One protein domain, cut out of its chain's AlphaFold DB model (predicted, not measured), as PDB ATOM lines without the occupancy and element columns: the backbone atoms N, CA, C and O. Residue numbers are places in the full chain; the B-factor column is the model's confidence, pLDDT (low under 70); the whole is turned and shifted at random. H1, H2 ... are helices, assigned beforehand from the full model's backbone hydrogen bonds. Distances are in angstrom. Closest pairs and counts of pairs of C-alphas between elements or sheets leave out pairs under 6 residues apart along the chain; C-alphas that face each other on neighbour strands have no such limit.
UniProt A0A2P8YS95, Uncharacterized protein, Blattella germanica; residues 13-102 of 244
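What this domain is: This is residues 13 to 102 of the 244 residues of an uncharacterized protein of Blattella germanica (UniProt A0A2P8YS95). What is seen first? There is little regular structure: long loops join three short, separate helices, H3 far off from H1 and H2, and residues 24 to 30 stick out, of which 30 belongs to H1. What is it built of? The 90 printed residues, 23 of them in named elements, hold H1, H2 and H3 in that order and no named strand: all helix. How dense is it? It is only just loose, close to compact: radius of gyration of the C-alphas 14.8 A, spans 38 by 38 by 27 A.

How they stand to each other: Do the helices touch? H1, residues 30 to 40, is only just apart from H2, residues 68 to 72, closest 8.3 A. H3, residues 96 to 102, is apart from both. And the backbone? Every O i to N i+4 pair in H1, H2 and H3 is within hydrogen-bond range.

Where its parts are: Where does H1 begin? At C-alpha 30, (32.407, 28.037, -24.754), 15.1 A from C-alpha 40. And the others? H2 spans 6.0 A; H3 spans 9.7 A, ending at C-alpha 102, (35.151, 44.177, -51.165).

The domain as a whole: Which links are long? Both: H1 to H2, 27 residues, and H2 to H3, 23; the printed part has no cut. Where is pLDDT under 70? At residues 13 to 18, 74 to 79, 81 and 84 to 92.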
ATOM      1  N   LEU A  13      42.489  22.125 -45.875       48.31
ATOM      2  CA  LEU A  13      43.118  23.429 -46.006       48.31
ATOM      3  C   LEU A  13      44.656  23.326 -45.865       48.31
ATOM      4  O   LEU A  13      45.151  23.217 -44.737       48.31
ATOM      5  N   PRO A  14      45.439  23.391 -46.968       48.03
ATOM      6  CA  PRO A  14      46.904  23.389 -46.909       48.03
ATOM      7  C   PRO A  14      47.472  24.439 -45.942       48.03
ATOM      8  O   PRO A  14      47.194  25.622 -46.079       48.03
ATOM      9  N   GLY A  15      48.269  23.992 -44.967       54.03
ATOM     10  CA  GLY A  15      48.831  24.835 -43.899       54.03
ATOM     11  C   GLY A  15      48.208  24.613 -42.514       54.03
ATOM     12  O   GLY A  15      48.810  24.979 -41.506       54.03
ATOM     13  N   LEU A  16      47.052  23.942 -42.424       58.53
ATOM     14  CA  LEU A  16      46.393  23.611 -41.154       58.53
ATOM     15  C   LEU A  16      46.598  22.126 -40.771       58.53
ATOM     16  O   LEU A  16      45.647  21.351 -40.699       58.53
ATOM     17  N   SER A  17      47.849  21.701 -40.553       58.66
ATOM     18  CA  SER A  17      48.189  20.275 -40.371       58.66
ATOM     19  C   SER A  17      47.808  19.660 -39.013       58.66
ATOM     20  O   SER A  17      47.637  18.446 -38.941       58.66
ATOM     21  N   LYS A  18      47.640  20.462 -37.954       68.25
ATOM     22  CA  LYS A  18      47.088  20.043 -36.652       68.25
ATOM     23  C   LYS A  18      45.559  20.166 -36.643       68.25
ATOM     24  O   LYS A  18      45.023  21.240 -36.930       68.25
ATOM     25  N   TYR A  19      44.863  19.098 -36.253       70.75
ATOM     26  CA  TYR A  19      43.426  19.145 -35.970       70.75
ATOM     27  C   TYR A  19      43.169  19.963 -34.683       70.75
ATOM     28  O   TYR A  19      43.968  19.864 -33.748       70.75
ATOM     29  N   PRO A  20      42.110  20.798 -34.589       76.56
ATOM     30  CA  PRO A  20      41.948  21.680 -33.432       76.56
ATOM     31  C   PRO A  20      41.773  20.915 -32.110       76.56
ATOM     32  O   PRO A  20      41.078  19.895 -32.043       76.56
ATOM     33  N   THR A  21      42.379  21.423 -31.038       81.31
ATOM     34  CA  THR A  21      42.339  20.789 -29.714       81.31
ATOM     35  C   THR A  21      40.898  20.765 -29.183       81.31
ATOM     36  O   THR A  21      40.121  21.696 -29.397       81.31
ATOM     37  N   PHE A  22      40.518  19.661 -28.535       83.44
ATOM     38  CA  PHE A  22      39.154  19.356 -28.073       83.44
ATOM     39  C   PHE A  22      38.065  19.331 -29.167       83.44
ATOM     40  O   PHE A  22      36.863  19.408 -28.890       83.44
ATOM     41  N   ARG A  23      38.437  19.211 -30.452       75.38
ATOM     42  CA  ARG A  23      37.466  19.185 -31.562       75.38
ATOM     43  C   ARG A  23      36.693  17.872 -31.672       75.38
ATOM     44  O   ARG A  23      35.516  17.939 -32.019       75.38
ATOM     45  N   LYS A  24      37.270  16.725 -31.287       77.06
ATOM     46  CA  LYS A  24      36.569  15.419 -31.261       77.06
ATOM     47  C   LYS A  24      35.712  15.180 -29.999       77.06
ATOM     48  O   LYS A  24      34.882  14.282 -30.010       77.06
ATOM     49  N   ASP A  25      35.852  15.992 -28.949       81.12
ATOM     50  CA  ASP A  25      35.166  15.800 -27.658       81.12
ATOM     51  C   ASP A  25      33.629  15.777 -27.787       81.12
ATOM     52  O   ASP A  25      33.071  16.614 -28.500       81.12
ATOM     53  N   PRO A  26      32.910  14.885 -27.084       77.19
ATOM     54  CA  PRO A  26      31.470  14.707 -27.283       77.19
ATOM     55  C   PRO A  26      30.616  15.884 -26.785       77.19
ATOM     56  O   PRO A  26      29.503  16.075 -27.265       77.19
ATOM     57  N   ILE A  27      31.120  16.682 -25.838       77.38
ATOM     58  CA  ILE A  27      30.411  17.829 -25.257       77.38
ATOM     59  C   ILE A  27      31.108  19.110 -25.714       77.38
ATOM     60  O   ILE A  27      32.318  19.241 -25.553       77.38
ATOM     61  N   LYS A  28      30.357  20.067 -26.273       76.25
ATOM     62  CA  LYS A  28      30.870  21.380 -26.691       76.25
ATOM     63  C   LYS A  28      30.284  22.489 -25.827       76.25
ATOM     64  O   LYS A  28      29.072  22.579 -25.673       76.25
ATOM     65  N   TYR A  29      31.150  23.351 -25.308       80.38
ATOM     66  CA  TYR A  29      30.794  24.566 -24.580       80.38
ATOM     67  C   TYR A  29      31.872  25.635 -24.796       80.38
ATOM     68  O   TYR A  29      32.953  25.340 -25.315       80.38
ATOM     69  N   ALA A  30      31.554  26.887 -24.454       78.06
ATOM     70  CA  ALA A  30      32.407  28.037 -24.754       78.06
ATOM     71  C   ALA A  30      33.801  27.921 -24.117       78.06
ATOM     72  O   ALA A  30      34.795  28.173 -24.796       78.06
ATOM     73  N   ASP A  31      33.883  27.480 -22.860       81.94
ATOM     74  CA  ASP A  31      35.158  27.373 -22.144       81.94
ATOM     75  C   ASP A  31      36.062  26.281 -22.727       81.94
ATOM     76  O   ASP A  31      37.232  26.552 -22.976       81.94
ATOM     77  N   LEU A  32      35.523  25.108 -23.087       84.00
ATOM     78  CA  LEU A  32      36.294  24.065 -23.780       84.00
ATOM     79  C   LEU A  32      36.830  24.546 -25.137       84.00
ATOM     80  O   LEU A  32      37.959  24.238 -25.515       84.00
ATOM     81  N   TRP A  33      36.043  25.342 -25.873       80.88
ATOM     82  CA  TRP A  33      36.525  25.970 -27.105       80.88
ATOM     83  C   TRP A  33      37.629  26.999 -26.823       80.88
ATOM     84  O   TRP A  33      38.620  27.034 -27.549       80.88
ATOM     85  N   LEU A  34      37.501  27.802 -25.761       79.12
ATOM     86  CA  LEU A  34      38.536  28.747 -25.336       79.12
ATOM     87  C   LEU A  34      39.818  28.026 -24.898       79.12
ATOM     88  O   LEU A  34      40.902  28.482 -25.246       79.12
ATOM     89  N   GLU A  35      39.729  26.913 -24.173       81.69
ATOM     90  CA  GLU A  35      40.871  26.086 -23.767       81.69
ATOM     91  C   GLU A  35      41.562  25.437 -24.967       81.69
ATOM     92  O   GLU A  35      42.780  25.555 -25.113       81.69
ATOM     93  N   GLY A  36      40.791  24.843 -25.882       82.62
ATOM     94  CA  GLY A  36      41.322  24.286 -27.126       82.62
ATOM     95  C   GLY A  36      42.008  25.361 -27.968       82.62
ATOM     96  O   GLY A  36      43.140  25.183 -28.418       82.62
ATOM     97  N   LYS A  37      41.390  26.545 -28.075       79.06
ATOM     98  CA  LYS A  37      41.966  27.684 -28.794       79.06
ATOM     99  C   LYS A  37      43.237  28.226 -28.129       79.06
ATOM    100  O   LYS A  37      44.196  28.525 -28.839       79.06
ATOM    101  N   LYS A  38      43.283  28.282 -26.790       78.50
ATOM    102  CA  LYS A  38      44.476  28.650 -25.998       78.50
ATOM    103  C   LYS A  38      45.646  27.688 -26.241       78.50
ATOM    104  O   LYS A  38      46.790  28.145 -26.273       78.50
ATOM    105  N   ALA A  39      45.367  26.393 -26.420       79.31
ATOM    106  CA  ALA A  39      46.360  25.369 -26.750       79.31
ATOM    107  C   ALA A  39      46.797  25.403 -28.229       79.31
ATOM    108  O   ALA A  39      47.967  25.171 -28.535       79.31
ATOM    109  N   ASP A  40      45.883  25.707 -29.155       79.06
ATOM    110  CA  ASP A  40      46.159  25.728 -30.599       79.06
ATOM    111  C   ASP A  40      46.924  26.964 -31.069       79.06
ATOM    112  O   ASP A  40      47.806  26.846 -31.918       79.06
ATOM    113  N   ASP A  41      46.638  28.151 -30.531       76.00
ATOM    114  CA  ASP A  41      47.280  29.387 -30.998       76.00
ATOM    115  C   ASP A  41      48.775  29.498 -30.620       76.00
ATOM    116  O   ASP A  41      49.397  30.512 -30.936       76.00
ATOM    117  N   ASN A  42      49.374  28.472 -29.989       75.62
ATOM    118  CA  ASN A  42      50.720  28.479 -29.389       75.62
ATOM    119  C   ASN A  42      50.997  29.800 -28.669       75.62
ATOM    120  O   ASN A  42      51.958  30.521 -28.933       75.62
ATOM    121  N   ALA A  43      50.041  30.175 -27.835       72.12
ATOM    122  CA  ALA A  43      49.960  31.528 -27.345       72.12
ATOM    123  C   ALA A  43      50.896  31.768 -26.151       72.12
ATOM    124  O   ALA A  43      51.035  32.903 -25.750       72.12
ATOM    125  N   GLU A  44      51.575  30.758 -25.585       76.94
ATOM    126  CA  GLU A  44      52.548  30.908 -24.472       76.94
ATOM    127  C   GLU A  44      51.956  31.548 -23.191       76.94
ATOM    128  O   GLU A  44      52.676  32.065 -22.341       76.94
ATOM    129  N   GLY A  45      50.625  31.540 -23.036       75.81
ATOM    130  CA  GLY A  45      49.966  32.344 -22.006       75.81
ATOM    131  C   GLY A  45      50.045  33.847 -22.289       75.81
ATOM    132  O   GLY A  45      49.879  34.608 -21.341       75.81
ATOM    133  N   LEU A  46      50.259  34.229 -23.564       79.31
ATOM    134  CA  LEU A  46      50.370  35.544 -24.225       79.31
ATOM    135  C   LEU A  46      49.378  35.811 -25.443       79.31
ATOM    136  O   LEU A  46      48.929  34.895 -26.119       79.31
ATOM    137  N   TRP A  47      48.965  37.060 -25.733       83.31
ATOM    138  CA  TRP A  47      47.673  37.436 -26.372       83.31
ATOM    139  C   TRP A  47      47.841  37.490 -27.880       83.31
ATOM    140  O   TRP A  47      48.298  38.492 -28.436       83.31
ATOM    141  N   ARG A  48      47.520  36.400 -28.571       78.00
ATOM    142  CA  ARG A  48      47.873  36.306 -29.982       78.00
ATOM    143  C   ARG A  48      46.992  37.210 -30.851       78.00
ATOM    144  O   ARG A  48      45.840  36.884 -31.150       78.00
ATOM    145  N   VAL A  49      47.564  38.301 -31.364       78.00
ATOM    146  CA  VAL A  49      46.966  39.196 -32.370       78.00
ATOM    147  C   VAL A  49      47.868  39.184 -33.606       78.00
ATOM    148  O   VAL A  49      49.044  39.529 -33.553       78.00
ATOM    149  N   HIS A  50      47.334  38.685 -34.723       74.19
ATOM    150  CA  HIS A  50      48.123  38.190 -35.860       74.19
ATOM    151  C   HIS A  50      49.214  37.196 -35.406       74.19
ATOM    152  O   HIS A  50      48.878  36.181 -34.785       74.19
ATOM    153  N   ASP A  51      50.485  37.460 -35.702       74.81
ATOM    154  CA  ASP A  51      51.632  36.635 -35.288       74.81
ATOM    155  C   ASP A  51      52.484  37.296 -34.192       74.81
ATOM    156  O   ASP A  51      53.500  36.752 -33.761       74.81
ATOM    157  N   GLY A  52      52.017  38.442 -33.688       77.44
ATOM    158  CA  GLY A  52      52.433  38.971 -32.403       77.44
ATOM    159  C   GLY A  52      51.611  38.361 -31.271       77.44
ATOM    160  O   GLY A  52      50.452  37.969 -31.430       77.44
ATOM    161  N   LEU A  53      52.228  38.318 -30.105       82.69
ATOM    162  CA  LEU A  53      51.544  38.273 -28.819       82.69
ATOM    163  C   LEU A  53      51.379  39.773 -28.401       82.69
ATOM    164  O   LEU A  53      52.142  40.587 -28.916       82.69
ATOM    165  N   TYR A  54      50.422  40.220 -27.575       82.50
ATOM    166  CA  TYR A  54      50.242  41.668 -27.253       82.50
ATOM    167  C   TYR A  54      49.810  41.933 -25.794       82.50
ATOM    168  O   TYR A  54      48.896  41.278 -25.312       82.50
ATOM    169  N   ASP A  55      50.436  42.878 -25.069       87.12
ATOM    170  CA  ASP A  55      50.148  43.043 -23.626       87.12
ATOM    171  C   ASP A  55      48.988  43.982 -23.375       87.12
ATOM    172  O   ASP A  55      48.956  45.118 -23.850       87.12
ATOM    173  N   PHE A  56      48.094  43.508 -22.517       85.56
ATOM    174  CA  PHE A  56      46.996  44.289 -21.997       85.56
ATOM    175  C   PHE A  56      46.840  44.174 -20.471       85.56
ATOM    176  O   PHE A  56      45.887  44.744 -19.964       85.56
ATOM    177  N   SER A  57      47.731  43.530 -19.697       84.06
ATOM    178  CA  SER A  57      47.630  43.481 -18.212       84.06
ATOM    179  C   SER A  57      47.474  44.869 -17.571       84.06
ATOM    180  O   SER A  57      46.577  45.061 -16.748       84.06
ATOM    181  N   PRO A  58      48.297  45.872 -17.950       87.69
ATOM    182  CA  PRO A  58      48.204  47.231 -17.421       87.69
ATOM    183  C   PRO A  58      47.036  48.034 -18.017       87.69
ATOM    184  O   PRO A  58      46.809  49.181 -17.618       87.69
ATOM    185  N   TRP A  59      46.316  47.459 -18.988       87.12
ATOM    186  CA  TRP A  59      45.276  48.118 -19.777       87.12
ATOM    187  C   TRP A  59      43.904  47.429 -19.716       87.12
ATOM    188  O   TRP A  59      42.922  48.023 -20.143       87.12
ATOM    189  N   THR A  60      43.767  46.235 -19.131       87.75
ATOM    190  CA  THR A  60      42.502  45.476 -19.089       87.75
ATOM    191  C   THR A  60      41.376  46.284 -18.454       87.75
ATOM    192  O   THR A  60      40.259  46.295 -18.955       87.75
ATOM    193  N   HIS A  61      41.696  47.026 -17.393       86.75
ATOM    194  CA  HIS A  61      40.789  47.927 -16.675       86.75
ATOM    195  C   HIS A  61      40.581  49.295 -17.366       86.75
ATOM    196  O   HIS A  61      39.810  50.118 -16.883       86.75
ATOM    197  N   LYS A  62      41.284  49.556 -18.476       89.44
ATOM    198  CA  LYS A  62      41.212  50.771 -19.312       89.44
ATOM    199  C   LYS A  62      40.671  50.492 -20.720       89.44
ATOM    200  O   LYS A  62      40.510  51.431 -21.497       89.44
ATOM    201  N   HIS A  63      40.406  49.231 -21.067       86.50
ATOM    202  CA  HIS A  63      39.824  48.865 -22.353       86.50
ATOM    203  C   HIS A  63      38.419  49.482 -22.471       86.50
ATOM    204  O   HIS A  63      37.564  49.199 -21.628       86.50
ATOM    205  N   PRO A  64      38.132  50.294 -23.507       88.12
ATOM    206  CA  PRO A  64      36.848  50.990 -23.632       88.12
ATOM    207  C   PRO A  64      35.645  50.054 -23.833       88.12
ATOM    208  O   PRO A  64      34.511  50.488 -23.658       88.12
ATOM    209  N   GLY A  65      35.873  48.782 -24.181       84.75
ATOM    210  CA  GLY A  65      34.844  47.736 -24.226       84.75
ATOM    211  C   GLY A  65      34.694  46.918 -22.934       84.75
ATOM    212  O   GLY A  65      34.047  45.878 -22.973       84.75
ATOM    213  N   GLY A  66      35.311  47.336 -21.821       85.75
ATOM    214  CA  GLY A  66      35.292  46.617 -20.540       85.75
ATOM    215  C   GLY A  66      36.352  45.513 -20.424       85.75
ATOM    216  O   GLY A  66      36.896  45.031 -21.419       85.75
ATOM    217  N   SER A  67      36.672  45.102 -19.199       87.25
ATOM    218  CA  SER A  67      37.735  44.125 -18.921       87.25
ATOM    219  C   SER A  67      37.427  42.704 -19.381       87.25
ATOM    220  O   SER A  67      38.351  41.941 -19.650       87.25
ATOM    221  N   ASP A  68      36.156  42.327 -19.453       84.88
ATOM    222  CA  ASP A  68      35.749  40.926 -19.299       84.88
ATOM    223  C   ASP A  68      36.112  40.072 -20.511       84.88
ATOM    224  O   ASP A  68      36.678  38.990 -20.362       84.88
ATOM    225  N   TRP A  69      35.890  40.597 -21.723       80.25
ATOM    226  CA  TRP A  69      36.318  39.932 -22.955       80.25
ATOM    227  C   TRP A  69      37.824  39.686 -22.965       80.25
ATOM    228  O   TRP A  69      38.285  38.615 -23.364       80.25
ATOM    229  N   LEU A  70      38.594  40.668 -22.489       82.56
ATOM    230  CA  LEU A  70      40.024  40.505 -22.338       82.56
ATOM    231  C   LEU A  70      40.316  39.424 -21.275       82.56
ATOM    232  O   LEU A  70      40.919  38.409 -21.601       82.56
ATOM    233  N   VAL A  71      39.844  39.559 -20.038       83.19
ATOM    234  CA  VAL A  71      40.099  38.576 -18.964       83.19
ATOM    235  C   VAL A  71      39.755  37.135 -19.387       83.19
ATOM    236  O   VAL A  71      40.529  36.222 -19.106       83.19
ATOM    237  N   MET A  72      38.666  36.927 -20.130       78.88
ATOM    238  CA  MET A  72      38.246  35.617 -20.643       78.88
ATOM    239  C   MET A  72      39.146  35.089 -21.778       78.88
ATOM    240  O   MET A  72      39.541  33.917 -21.776       78.88
ATOM    241  N   THR A  73      39.534  35.959 -22.718       75.00
ATOM    242  CA  THR A  73      40.488  35.647 -23.803       75.00
ATOM    243  C   THR A  73      41.956  35.766 -23.374       75.00
ATOM    244  O   THR A  73      42.851  35.738 -24.220       75.00
ATOM    245  N   LYS A  74      42.219  35.883 -22.062       67.19
ATOM    246  CA  LYS A  74      43.537  36.218 -21.525       67.19
ATOM    247  C   LYS A  74      44.597  35.200 -21.856       67.19
ATOM    248  O   LYS A  74      44.503  34.040 -21.449       67.19
ATOM    249  N   GLN A  75      45.692  35.775 -22.344       63.59
ATOM    250  CA  GLN A  75      47.060  35.282 -22.390       63.59
ATOM    251  C   GLN A  75      47.939  36.600 -22.479       63.59
ATOM    252  O   GLN A  75      47.671  37.311 -23.406       63.59
ATOM    253  N   PHE A  76      48.902  37.027 -21.609       49.81
ATOM    254  CA  PHE A  76      49.711  38.323 -21.597       49.81
ATOM    255  C   PHE A  76      50.675  38.684 -22.808       49.81
ATOM    256  O   PHE A  76      50.232  38.609 -23.939       49.81
ATOM    257  N   TYR A  77      51.941  39.157 -22.694       47.34
ATOM    258  CA  TYR A  77      52.875  39.340 -23.865       47.34
ATOM    259  C   TYR A  77      54.361  39.518 -23.563       47.34
ATOM    260  O   TYR A  77      54.687  40.014 -22.488       47.34
ATOM    261  N   VAL A  78      55.220  39.229 -24.575       55.44
ATOM    262  CA  VAL A  78      56.626  39.689 -24.613       55.44
ATOM    263  C   VAL A  78      57.266  39.889 -26.018       55.44
ATOM    264  O   VAL A  78      58.079  40.795 -26.184       55.44
ATOM    265  N   ARG A  79      56.988  39.035 -27.021       63.44
ATOM    266  CA  ARG A  79      57.812  38.897 -28.255       63.44
ATOM    267  C   ARG A  79      57.005  38.408 -29.479       63.44
ATOM    268  O   ARG A  79      55.896  37.907 -29.278       63.44
ATOM    269  N   PRO A  80      57.536  38.489 -30.721       70.44
ATOM    270  CA  PRO A  80      56.985  37.761 -31.870       70.44
ATOM    271  C   PRO A  80      56.863  36.261 -31.577       70.44
ATOM    272  O   PRO A  80      57.728  35.692 -30.906       70.44
ATOM    273  N   ALA A  81      55.802  35.619 -32.071       67.38
ATOM    274  CA  ALA A  81      55.594  34.192 -31.851       67.38
ATOM    275  C   ALA A  81      56.690  33.356 -32.537       67.38
ATOM    276  O   ALA A  81      57.083  33.627 -33.671       67.38
ATOM    277  N   THR A  82      57.153  32.307 -31.857       70.56
ATOM    278  CA  THR A  82      58.206  31.397 -32.350       70.56
ATOM    279  C   THR A  82      57.749  30.491 -33.499       70.56
ATOM    280  O   THR A  82      58.580  30.004 -34.261       70.56
ATOM    281  N   GLY A  83      56.437  30.288 -33.652       70.06
ATOM    282  CA  GLY A  83      55.826  29.510 -34.730       70.06
ATOM    283  C   GLY A  83      54.559  30.171 -35.289       70.06
ATOM    284  O   GLY A  83      53.977  31.047 -34.636       70.06
ATOM    285  N   PRO A  84      54.102  29.771 -36.492       65.31
ATOM    286  CA  PRO A  84      52.926  30.343 -37.150       65.31
ATOM    287  C   PRO A  84      51.632  30.108 -36.352       65.31
ATOM    288  O   PRO A  84      51.566  29.266 -35.458       65.31
ATOM    289  N   ARG A  85      50.592  30.897 -36.645       67.56
ATOM    290  CA  ARG A  85      49.274  30.760 -36.004       67.56
ATOM    291  C   ARG A  85      48.486  29.613 -36.633       67.56
ATOM    292  O   ARG A  85      48.278  29.638 -37.846       67.56
ATOM    293  N   TYR A  86      47.901  28.741 -35.810       65.25
ATOM    294  CA  TYR A  86      46.825  27.835 -36.227       65.25
ATOM    295  C   TYR A  86      45.501  28.585 -36.444       65.25
ATOM    296  O   TYR A  86      44.586  28.612 -35.615       65.25
ATOM    297  N   SER A  87      45.420  29.246 -37.597       60.81
ATOM    298  CA  SER A  87      44.220  29.886 -38.125       60.81
ATOM    299  C   SER A  87      44.076  29.530 -39.600       60.81
ATOM    300  O   SER A  87      45.001  29.825 -40.359       60.81
ATOM    301  N   PRO A  88      42.924  28.989 -40.038       56.53
ATOM    302  CA  PRO A  88      42.665  28.747 -41.458       56.53
ATOM    303  C   PRO A  88      42.564  30.049 -42.263       56.53
ATOM    304  O   PRO A  88      42.619  30.022 -43.485       56.53
ATOM    305  N   TYR A  89      42.438  31.200 -41.593       61.00
ATOM    306  CA  TYR A  89      42.298  32.504 -42.229       61.00
ATOM    307  C   TYR A  89      43.555  33.351 -42.047       61.00
ATOM    308  O   TYR A  89      43.961  33.656 -40.921       61.00
ATOM    309  N   THR A  90      44.120  33.791 -43.171       57.50
ATOM    310  CA  THR A  90      45.254  34.726 -43.227       57.50
ATOM    311  C   THR A  90      44.834  36.184 -43.010       57.50
ATOM    312  O   THR A  90      45.634  37.001 -42.567       57.50
ATOM    313  N   PHE A  91      43.565  36.504 -43.300       64.94
ATOM    314  CA  PHE A  91      42.976  37.852 -43.309       64.94
ATOM    315  C   PHE A  91      43.670  38.886 -44.222       64.94
ATOM    316  O   PHE A  91      43.327  40.071 -44.138       64.94
ATOM    317  N   ASN A  92      44.560  38.444 -45.122       69.31
ATOM    318  CA  ASN A  92      45.233  39.276 -46.126       69.31
ATOM    319  C   ASN A  92      44.231  40.100 -46.953       69.31
ATOM    320  O   ASN A  92      43.110  39.650 -47.207       69.31
ATOM    321  N   ASP A  93      44.645  41.266 -47.454       70.38
ATOM    322  CA  ASP A  93      43.779  42.155 -48.246       70.38
ATOM    323  C   ASP A  93      43.364  41.578 -49.617       70.38
ATOM    324  O   ASP A  93      42.309  41.943 -50.157       70.38
ATOM    325  N   ASP A  94      44.126  40.618 -50.150       77.12
ATOM    326  CA  ASP A  94      43.778  39.796 -51.316       77.12
ATOM    327  C   ASP A  94      43.027  38.494 -50.949       77.12
ATOM    328  O   ASP A  94      42.461  37.830 -51.821       77.12
ATOM    329  N   GLY A  95      42.991  38.128 -49.665       71.81
ATOM    330  CA  GLY A  95      42.392  36.894 -49.155       71.81
ATOM    331  C   GLY A  95      40.864  36.853 -49.266       71.81
ATOM    332  O   GLY A  95      40.211  37.871 -49.514       71.81
ATOM    333  N   PHE A  96      40.280  35.668 -49.048       74.19
ATOM    334  CA  PHE A  96      38.842  35.408 -49.214       74.19
ATOM    335  C   PHE A  96      37.963  36.442 -48.513       74.19
ATOM    336  O   PHE A  96      37.233  37.177 -49.166       74.19
ATOM    337  N   TYR A  97      38.081  36.561 -47.190       71.50
ATOM    338  CA  TYR A  97      37.201  37.396 -46.373       71.50
ATOM    339  C   TYR A  97      37.250  38.889 -46.749       71.50
ATOM    340  O   TYR A  97      36.221  39.570 -46.779       71.50
ATOM    341  N   ARG A  98      38.438  39.413 -47.084       81.06
ATOM    342  CA  ARG A  98      38.618  40.801 -47.546       81.06
ATOM    343  C   ARG A  98      38.080  40.990 -48.962       81.06
ATOM    344  O   ARG A  98      37.386  41.975 -49.213       81.06
ATOM    345  N   THR A  99      38.309  40.030 -49.856       82.62
ATOM    346  CA  THR A  99      37.777  40.028 -51.226       82.62
ATOM    347  C   THR A  99      36.251  39.892 -51.254       82.62
ATOM    348  O   THR A  99      35.595  40.654 -51.962       82.62
ATOM    349  N   PHE A 100      35.669  39.009 -50.440       84.00
ATOM    350  CA  PHE A 100      34.228  38.876 -50.233       84.00
ATOM    351  C   PHE A 100      33.637  40.193 -49.733       84.00
ATOM    352  O   PHE A 100      32.743  40.731 -50.377       84.00
ATOM    353  N   LYS A 101      34.192  40.796 -48.669       85.94
ATOM    354  CA  LYS A 101      33.756  42.123 -48.200       85.94
ATOM    355  C   LYS A 101      33.858  43.193 -49.287       85.94
ATOM    356  O   LYS A 101      32.932  43.984 -49.433       85.94
ATOM    357  N   ARG A 102      34.946  43.218 -50.065       90.31
ATOM    358  CA  ARG A 102      35.151  44.177 -51.165       90.31
ATOM    359  C   ARG A 102      34.116  44.011 -52.285       90.31
ATOM    360  O   ARG A 102      33.640  45.020 -52.790       90.31
TER     361      ARG A 102